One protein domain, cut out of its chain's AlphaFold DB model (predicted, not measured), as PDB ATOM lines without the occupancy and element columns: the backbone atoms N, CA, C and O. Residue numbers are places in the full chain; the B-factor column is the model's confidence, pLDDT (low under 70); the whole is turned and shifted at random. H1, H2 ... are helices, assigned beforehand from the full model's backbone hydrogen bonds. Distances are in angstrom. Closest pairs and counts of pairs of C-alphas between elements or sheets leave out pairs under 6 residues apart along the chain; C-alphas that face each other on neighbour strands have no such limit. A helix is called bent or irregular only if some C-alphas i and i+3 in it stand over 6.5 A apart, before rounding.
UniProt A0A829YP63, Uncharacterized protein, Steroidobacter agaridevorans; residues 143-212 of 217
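Overview. This is residues 143 to 212 of the 217 residues of an uncharacterized protein of Steroidobacter agaridevorans (UniProt A0A829YP63). Three helices pack in a crossed, not side-by-side, arrangement: the long helix H1 crosses H2 at a steep angle, and H4 crosses H2 nearly at a right angle. A long loop, residues 162 to 173, leads from H1 to H2, and the short helix H3 makes the turn between H2 and H4. The printed part has 70 residues with four named helices, H1 to H4 in chain order, and no named strand; the class is all helix. It is compact, with a radius of gyration of the C-alphas of 11.0 A, and rounded, spanning 34 by 27 by 23 A.

Arrangement. H1, residues 143 to 161, touches H2, residues 174 to 188, at a steep tilt of 56 degrees, opposite ways; their closest C-alphas, of Ala 151 and Phe 188, are 4.8 A apart. H2 touches H4, residues 198 to 212, about perpendicular at 80 degrees, with the closest C-alphas, of Ala 184 and Ala 208, 5.1 A apart. H1 and H4 are close but not clearly touching, the closest C-alphas being those of Ile 159 and Ala 202 at 7.9 A. H3, residues 191 to 195, is close to but not clearly touching H4, where the C-alphas of Thr 193 and Val 201 come closest at 6.8 A. H1 and H3 are apart. Every O i to N i+4 pair is within hydrogen-bond range in H1 and H4, against 8 of 11 in H2 and 0 of 1 in H3, which has 1 of 2 O i to N i+3 pairs within range.

Along the chain. H1 runs 26.8 A from C-alpha 143 at (242.611, 226.078, 202.773). H2 measures 19.1 A and is irregular: C-alphas 183 and 186 are 8.1 A apart. H3 is 8.1 A long. H4 runs 21.0 A to C-alpha 212 at (259.486, 223.703, 219.356).

Size, cuts and confidence. The C-alphas farthest apart, of Arg 143 and Thr 167, are 34.1 A apart. The printed part has no cut; the link from H1 to H2 is long, the other two tight. Mean pLDDT of the printed part is 96.9, and no printed residue is under 70.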
ATOM      1  N   ARG A 143     243.280 225.501 201.593       97.25
ATOM      2  CA  ARG A 143     242.611 226.078 202.773       97.25
ATOM      3  C   ARG A 143     243.507 226.054 204.017       97.25
ATOM      4  O   ARG A 143     243.351 226.892 204.904       97.25
ATOM      5  N   THR A 144     244.424 225.094 204.090       97.75
ATOM      6  CA  THR A 144     245.455 224.986 205.130       97.75
ATOM      7  C   THR A 144     246.332 226.238 205.162       97.75
ATOM      8  O   THR A 144     246.500 226.795 206.242       97.75
ATOM      9  N   ASP A 145     246.762 226.772 204.013       98.56
ATOM     10  CA  ASP A 145     247.540 228.018 203.942       98.56
ATOM     11  C   ASP A 145     246.818 229.193 204.623       98.56
ATOM     12  O   ASP A 145     247.424 229.971 205.364       98.56
ATOM     13  N   GLU A 146     245.512 229.335 204.382       98.31
ATOM     14  CA  GLU A 146     244.706 230.416 204.962       98.31
ATOM     15  C   GLU A 146     244.579 230.269 206.481       98.31
ATOM     16  O   GLU A 146     244.719 231.251 207.215       98.31
ATOM     17  N   LEU A 147     244.326 229.044 206.953       98.56
ATOM     18  CA  LEU A 147     244.182 228.733 208.375       98.56
ATOM     19  C   LEU A 147     245.498 228.938 209.127       98.56
ATOM     20  O   LEU A 147     245.511 229.582 210.176       98.56
ATOM     21  N   GLU A 148     246.610 228.450 208.580       98.81
ATOM     22  CA  GLU A 148     247.931 228.611 209.183       98.81
ATOM     23  C   GLU A 148     248.347 230.088 209.225       98.81
ATOM     24  O   GLU A 148     248.861 230.553 210.245       98.81
ATOM     25  N   HIS A 149     248.074 230.866 208.172       98.81
ATOM     26  CA  HIS A 149     248.401 232.293 208.172       98.81
ATOM     27  C   HIS A 149     247.534 233.080 209.154       98.81
ATOM     28  O   HIS A 149     248.043 233.929 209.892       98.81
ATOM     29  N   ALA A 150     246.235 232.778 209.217       98.62
ATOM     30  CA  ALA A 150     245.350 233.358 210.220       98.62
ATOM     31  C   ALA A 150     245.836 233.039 211.643       98.62
ATOM     32  O   ALA A 150     245.884 233.936 212.485       98.62
ATOM     33  N   ALA A 151     246.274 231.804 211.889       98.81
ATOM     34  CA  ALA A 151     246.802 231.375 213.178       98.81
ATOM     35  C   ALA A 151     248.113 232.088 213.553       98.81
ATOM     36  O   ALA A 151     248.252 232.554 214.685       98.81
ATOM     37  N   VAL A 152     249.048 232.268 212.609       98.88
ATOM     38  CA  VAL A 152     250.280 233.049 212.841       98.88
ATOM     39  C   VAL A 152     249.949 234.503 213.200       98.88
ATOM     40  O   VAL A 152     250.507 235.047 214.155       98.88
ATOM     41  N   ARG A 153     249.006 235.136 212.494       98.81
ATOM     42  CA  ARG A 153     248.573 236.514 212.791       98.81
ATOM     43  C   ARG A 153     247.870 236.631 214.139       98.81
ATOM     44  O   ARG A 153     248.114 237.591 214.874       98.81
ATOM     45  N   ALA A 154     247.022 235.663 214.479       98.69
ATOM     46  CA  ALA A 154     246.347 235.606 215.770       98.69
ATOM     47  C   ALA A 154     247.360 235.461 216.914       98.69
ATOM     48  O   ALA A 154     247.307 236.226 217.878       98.69
ATOM     49  N   ALA A 155     248.351 234.577 216.758       98.69
ATOM     50  CA  ALA A 155     249.438 234.418 217.717       98.69
ATOM     51  C   ALA A 155     250.252 235.710 217.888       98.69
ATOM     52  O   ALA A 155     250.466 236.155 219.017       98.69
ATOM     53  N   ALA A 156     250.657 236.356 216.791       98.69
ATOM     54  CA  ALA A 156     251.409 237.611 216.840       98.69
ATOM     55  C   ALA A 156     250.621 238.733 217.536       98.69
ATOM     56  O   ALA A 156     251.171 239.447 218.379       98.69
ATOM     57  N   THR A 157     249.328 238.853 217.223       98.50
ATOM     58  CA  THR A 157     248.416 239.822 217.845       98.50
ATOM     59  C   THR A 157     248.297 239.569 219.344       98.50
ATOM     60  O   THR A 157     248.468 240.493 220.133       98.50
ATOM     61  N   PHE A 158     248.096 238.314 219.755       98.44
ATOM     62  CA  PHE A 158     248.008 237.949 221.167       98.44
ATOM     63  C   PHE A 158     249.301 238.287 221.924       98.44
ATOM     64  O   PHE A 158     249.263 238.963 222.947       98.44
ATOM     65  N   ILE A 159     250.466 237.891 221.398       98.00
ATOM     66  CA  ILE A 159     251.771 238.169 222.029       98.00
ATOM     67  C   ILE A 159     252.013 239.679 222.181       98.00
ATOM     68  O   ILE A 159     252.636 240.114 223.152       98.00
ATOM     69  N   ARG A 160     251.542 240.488 221.225       96.75
ATOM     70  CA  ARG A 160     251.680 241.947 221.255       96.75
ATOM     71  C   ARG A 160     250.713 242.605 222.242       96.75
ATOM     72  O   ARG A 160     251.159 243.433 223.032       96.75
ATOM     73  N   ASP A 161     249.435 242.234 222.190       96.88
ATOM     74  CA  ASP A 161     248.330 242.975 222.819       96.88
ATOM     75  C   ASP A 161     247.910 242.408 224.182       96.88
ATOM     76  O   ASP A 161     247.152 243.050 224.911       96.88
ATOM     77  N   ARG A 162     248.382 241.204 224.529       96.56
ATOM     78  CA  ARG A 162     248.083 240.480 225.778       96.56
ATOM     79  C   ARG A 162     249.349 240.105 226.541       96.56
ATOM     80  O   ARG A 162     249.466 239.027 227.115       96.56
ATOM     81  N   ARG A 163     250.328 241.013 226.549       94.12
ATOM     82  CA  ARG A 163     251.614 240.818 227.243       94.12
ATOM     83  C   ARG A 163     251.454 240.533 228.730       94.12
ATOM     84  O   ARG A 163     252.169 239.683 229.250       94.12
ATOM     85  N   ASP A 164     250.506 241.199 229.376       95.50
ATOM     86  CA  ASP A 164     250.281 241.079 230.819       95.50
ATOM     87  C   ASP A 164     249.690 239.715 231.215       95.50
ATOM     88  O   ASP A 164     249.742 239.327 232.379       95.50
ATOM     89  N   SER A 165     249.181 238.945 230.247       96.88
ATOM     90  CA  SER A 165     248.698 237.579 230.464       96.88
ATOM     91  C   SER A 165     249.843 236.562 230.613       96.88
ATOM     92  O   SER A 165     249.603 235.431 231.037       96.88
ATOM     93  N   PHE A 166     251.086 236.929 230.268       97.00
ATOM     94  CA  PHE A 166     252.253 236.054 230.386       97.00
ATOM     95  C   PHE A 166     252.921 236.186 231.758       97.00
ATOM     96  O   PHE A 166     253.283 237.272 232.199       97.00
ATOM     97  N   THR A 167     253.189 235.049 232.406       93.62
ATOM     98  CA  THR A 167     253.919 234.989 233.688       93.62
ATOM     99  C   THR A 167     255.441 234.955 233.525       93.62
ATOM    100  O   THR A 167     256.183 234.962 234.505       93.62
ATOM    101  N   VAL A 168     255.919 234.906 232.281       93.50
ATOM    102  CA  VAL A 168     257.337 234.894 231.915       93.50
ATOM    103  C   VAL A 168     257.629 236.040 230.958       93.50
ATOM    104  O   VAL A 168     256.747 236.519 230.246       93.50
ATOM    105  N   ARG A 169     258.894 236.462 230.894       93.38
ATOM    106  CA  ARG A 169     259.312 237.483 229.933       93.38
ATOM    107  C   ARG A 169     259.120 236.969 228.506       93.38
ATOM    108  O   ARG A 169     259.749 235.992 228.109       93.38
ATOM    109  N   VAL A 170     258.320 237.689 227.728       95.12
ATOM    110  CA  VAL A 170     258.133 237.460 226.290       95.12
ATOM    111  C   VAL A 170     258.792 238.562 225.454       95.12
ATOM    112  O   VAL A 170     259.016 239.670 225.957       95.12
ATOM    113  N   PRO A 171     259.130 238.303 224.177       94.88
ATOM    114  CA  PRO A 171     259.827 239.280 223.349       94.88
ATOM    115  C   PRO A 171     259.011 240.549 223.111       94.88
ATOM    116  O   PRO A 171     257.824 240.475 222.801       94.88
ATOM    117  N   ALA A 172     259.655 241.712 223.226       93.69
ATOM    118  CA  ALA A 172     259.043 243.024 222.994       93.69
ATOM    119  C   ALA A 172     259.154 243.509 221.540       93.69
ATOM    120  O   ALA A 172     258.230 244.128 221.026       93.69
ATOM    121  N   GLY A 173     260.278 243.222 220.878       95.75
ATOM    122  CA  GLY A 173     260.535 243.676 219.511       95.75
ATOM    123  C   GLY A 173     259.854 242.814 218.446       95.75
ATOM    124  O   GLY A 173     259.671 241.610 218.647       95.75
ATOM    125  N   SER A 174     259.556 243.418 217.290       97.06
ATOM    126  CA  SER A 174     258.839 242.789 216.170       97.06
ATOM    127  C   SER A 174     259.401 241.427 215.776       97.06
ATOM    128  O   SER A 174     258.642 240.479 215.605       97.06
ATOM    129  N   MET A 175     260.730 241.301 215.673       96.12
ATOM    130  CA  MET A 175     261.367 240.040 215.276       96.12
ATOM    131  C   MET A 175     261.042 238.919 216.265       96.12
ATOM    132  O   MET A 175     260.619 237.837 215.873       96.12
ATOM    133  N   GLY A 176     261.178 239.196 217.564       97.25
ATOM    134  CA  GLY A 176     260.881 238.212 218.598       97.25
ATOM    135  C   GLY A 176     259.399 237.839 218.654       97.25
ATOM    136  O   GLY A 176     259.088 236.664 218.823       97.25
ATOM    137  N   ILE A 177     258.495 238.808 218.458       98.50
ATOM    138  CA  ILE A 177     257.048 238.553 218.370       98.50
ATOM    139  C   ILE A 177     256.747 237.618 217.198       98.50
ATOM    140  O   ILE A 177     256.079 236.604 217.382       98.50
ATOM    141  N   ALA A 178     257.254 237.931 216.005       98.62
ATOM    142  CA  ALA A 178     256.971 237.153 214.805       98.62
ATOM    143  C   ALA A 178     257.564 235.735 214.880       98.62
ATOM    144  O   ALA A 178     256.894 234.770 214.521       98.62
ATOM    145  N   VAL A 179     258.775 235.585 215.430       98.25
ATOM    146  CA  VAL A 179     259.375 234.268 215.695       98.25
ATOM    147  C   VAL A 179     258.529 233.468 216.688       98.25
ATOM    148  O   VAL A 179     258.231 232.307 216.422       98.25
ATOM    149  N   PHE A 180     258.102 234.061 217.809       98.12
ATOM    150  CA  PHE A 180     257.237 233.370 218.775       98.12
ATOM    151  C   PHE A 180     255.905 232.950 218.148       98.12
ATOM    152  O   PHE A 180     255.464 231.821 218.355       98.12
ATOM    153  N   ALA A 181     255.298 233.824 217.343       98.75
ATOM    154  CA  ALA A 181     254.062 233.525 216.635       98.75
ATOM    155  C   ALA A 181     254.223 232.319 215.701       98.75
ATOM    156  O   ALA A 181     253.419 231.396 215.754       98.75
ATOM    157  N   ILE A 182     255.302 232.268 214.914       98.62
ATOM    158  CA  ILE A 182     255.608 231.128 214.036       98.62
ATOM    159  C   ILE A 182     255.877 229.847 214.814       98.62
ATOM    160  O   ILE A 182     255.516 228.767 214.348       98.62
ATOM    161  N   LYS A 183     256.509 229.928 215.986       98.38
ATOM    162  CA  LYS A 183     256.757 228.751 216.827       98.38
ATOM    163  C   LYS A 183     255.460 228.188 217.414       98.38
ATOM    164  O   LYS A 183     255.298 226.971 217.422       98.38
ATOM    165  N   ALA A 184     254.533 229.055 217.820       98.19
ATOM    166  CA  ALA A 184     253.340 228.692 218.587       98.19
ATOM    167  C   ALA A 184     252.005 228.747 217.819       98.19
ATOM    168  O   ALA A 184     250.957 228.563 218.434       98.19
ATOM    169  N   TYR A 185     252.009 229.005 216.506       98.56
ATOM    170  CA  TYR A 185     250.783 229.216 215.718       98.56
ATOM    171  C   TYR A 185     249.758 228.077 215.837       98.56
ATOM    172  O   TYR A 185     248.563 228.343 215.822       98.56
ATOM    173  N   GLU A 186     250.202 226.833 216.036       98.12
ATOM    174  CA  GLU A 186     249.331 225.660 216.213       98.12
ATOM    175  C   GLU A 186     248.331 225.824 217.370       98.12
ATOM    176  O   GLU A 186     247.217 225.311 217.288       98.12
ATOM    177  N   VAL A 187     248.657 226.623 218.398       98.31
ATOM    178  CA  VAL A 187     247.721 226.980 219.483       98.31
ATOM    179  C   VAL A 187     246.451 227.639 218.936       98.31
ATOM    180  O   VAL A 187     245.366 227.422 219.469       98.31
ATOM    181  N   PHE A 188     246.565 228.418 217.861       98.38
ATOM    182  CA  PHE A 188     245.459 229.140 217.230       98.38
ATOM    183  C   PHE A 188     244.808 228.375 216.070       98.38
ATOM    184  O   PHE A 188     243.857 228.883 215.478       98.38
ATOM    185  N   LEU A 189     245.273 227.158 215.760       97.75
ATOM    186  CA  LEU A 189     244.544 226.231 214.888       97.75
ATOM    187  C   LEU A 189     243.439 225.481 215.643       97.75
ATOM    188  O   LEU A 189     242.475 225.045 215.022       97.75
ATOM    189  N   ASP A 190     243.563 225.345 216.969       95.12
ATOM    190  CA  ASP A 190     242.536 224.762 217.836       95.12
ATOM    191  C   ASP A 190     241.345 225.733 217.990       95.12
ATOM    192  O   ASP A 190     241.494 226.785 218.624       95.12
ATOM    193  N   PRO A 191     240.141 225.395 217.482       90.31
ATOM    194  CA  PRO A 191     238.961 226.248 217.617       90.31
ATOM    195  C   PRO A 191     238.568 226.513 219.076       90.31
ATOM    196  O   PRO A 191     237.943 227.531 219.365       90.31
ATOM    197  N   ALA A 192     238.940 225.634 220.013       92.75
ATOM    198  CA  ALA A 192     238.652 225.829 221.431       92.75
ATOM    199  C   ALA A 192     239.472 226.973 222.047       92.75
ATOM    200  O   ALA A 192     239.116 227.476 223.112       92.75
ATOM    201  N   THR A 193     240.551 227.421 221.396       93.06
ATOM    202  CA  THR A 193     241.416 228.487 221.915       93.06
ATOM    203  C   THR A 193     240.681 229.812 222.097       93.06
ATOM    204  O   THR A 193     240.970 230.515 223.061       93.06
ATOM    205  N   SER A 194     239.675 230.134 221.276       87.38
ATOM    206  CA  SER A 194     238.887 231.367 221.446       87.38
ATOM    207  C   SER A 194     238.007 231.377 222.701       87.38
ATOM    208  O   SER A 194     237.554 232.441 223.109       87.38
ATOM    209  N   ALA A 195     237.734 230.211 223.293       91.75
ATOM    210  CA  ALA A 195     236.939 230.078 224.514       91.75
ATOM    211  C   ALA A 195     237.799 230.015 225.792       91.75
ATOM    212  O   ALA A 195     237.255 230.064 226.896       91.75
ATOM    213  N   LYS A 196     239.124 229.888 225.657       94.94
ATOM    214  CA  LYS A 196     240.064 229.805 226.784       94.94
ATOM    215  C   LYS A 196     240.305 231.184 227.393       94.94
ATOM    216  O   LYS A 196     240.218 232.210 226.721       94.94
ATOM    217  N   GLN A 197     240.664 231.205 228.673       97.06
ATOM    218  CA  GLN A 197     241.093 232.442 229.328       97.06
ATOM    219  C   GLN A 197     242.454 232.892 228.782       97.06
ATOM    220  O   GLN A 197     243.293 232.065 228.425       97.06
ATOM    221  N   GLU A 198     242.729 234.197 228.785       97.38
ATOM    222  CA  GLU A 198     243.984 234.740 228.243       97.38
ATOM    223  C   GLU A 198     245.228 234.123 228.909       97.38
ATOM    224  O   GLU A 198     246.192 233.785 228.228       97.38
ATOM    225  N   ALA A 199     245.191 233.880 230.223       97.44
ATOM    226  CA  ALA A 199     246.284 233.220 230.941       97.44
ATOM    227  C   ALA A 199     246.524 231.766 230.476       97.44
ATOM    228  O   ALA A 199     247.659 231.285 230.465       97.44
ATOM    229  N   GLU A 200     245.471 231.055 230.066       97.81
ATOM    230  CA  GLU A 200     245.584 229.698 229.522       97.81
ATOM    231  C   GLU A 200     246.185 229.712 228.117       97.81
ATOM    232  O   GLU A 200     247.071 228.906 227.829       97.81
ATOM    233  N   VAL A 201     245.767 230.660 227.272       98.31
ATOM    234  CA  VAL A 201     246.342 230.860 225.934       98.31
ATOM    235  C   VAL A 201     247.821 231.241 226.036       98.31
ATOM    236  O   VAL A 201     248.657 230.644 225.361       98.31
ATOM    237  N   ALA A 202     248.169 232.171 226.931       98.25
ATOM    238  CA  ALA A 202     249.548 232.579 227.178       98.25
ATOM    239  C   ALA A 202     250.426 231.391 227.603       98.25
ATOM    240  O   ALA A 202     251.518 231.204 227.063       98.25
ATOM    241  N   ARG A 203     249.936 230.543 228.517       98.00
ATOM    242  CA  ARG A 203     250.637 229.318 228.927       98.00
ATOM    243  C   ARG A 203     250.820 228.342 227.764       98.00
ATOM    244  O   ARG A 203     251.937 227.883 227.551       98.00
ATOM    245  N   ALA A 204     249.774 228.097 226.972       98.19
ATOM    246  CA  ALA A 204     249.850 227.220 225.803       98.19
ATOM    247  C   ALA A 204     250.872 227.711 224.761       98.19
ATOM    248  O   ALA A 204     251.610 226.904 224.201       98.19
ATOM    249  N   ILE A 205     250.974 229.028 224.540       98.38
ATOM    250  CA  ILE A 205     252.002 229.619 223.669       98.38
ATOM    251  C   ILE A 205     253.404 229.303 224.196       98.38
ATOM    252  O   ILE A 205     254.260 228.868 223.429       98.38
ATOM    253  N   ILE A 206     253.653 229.506 225.494       98.25
ATOM    254  CA  ILE A 206     254.967 229.232 226.094       98.25
ATOM    255  C   ILE A 206     255.325 227.749 225.991       98.25
ATOM    256  O   ILE A 206     256.461 227.423 225.638       98.25
ATOM    257  N   ASP A 207     254.372 226.860 226.260       97.50
ATOM    258  CA  ASP A 207     254.587 225.419 226.160       97.50
ATOM    259  C   ASP A 207     254.873 224.999 224.708       97.50
ATOM    260  O   ASP A 207     255.809 224.235 224.469       97.50
ATOM    261  N   ALA A 208     254.167 225.573 223.728       97.56
ATOM    262  CA  ALA A 208     254.419 225.334 222.307       97.56
ATOM    263  C   ALA A 208     255.802 225.838 221.854       97.56
ATOM    264  O   ALA A 208     256.511 225.128 221.141       97.56
ATOM    265  N   VAL A 209     256.230 227.030 222.295       97.44
ATOM    266  CA  VAL A 209     257.582 227.551 222.008       97.44
ATOM    267  C   VAL A 209     258.653 226.635 222.601       97.44
ATOM    268  O   VAL A 209     259.604 226.282 221.909       97.44
ATOM    269  N   ARG A 210     258.488 226.204 223.857       96.00
ATOM    270  CA  ARG A 210     259.424 225.276 224.508       96.00
ATOM    271  C   ARG A 210     259.484 223.936 223.786       96.00
ATOM    272  O   ARG A 210     260.573 223.427 223.561       96.00
ATOM    273  N   ALA A 211     258.338 223.375 223.408       95.88
ATOM    274  CA  ALA A 211     258.286 222.131 222.648       95.88
ATOM    275  C   ALA A 211     258.980 222.273 221.283       95.88
ATOM    276  O   ALA A 211     259.711 221.378 220.866       95.88
ATOM    277  N   PHE A 212     258.797 223.410 220.608       95.69
ATOM    278  CA  PHE A 212     259.486 223.703 219.356       95.69
ATOM    279  C   PHE A 212     261.012 223.727 219.529       95.69
ATOM    280  O   PHE A 212     261.713 223.103 218.731       95.69
TER     281      PHE A 212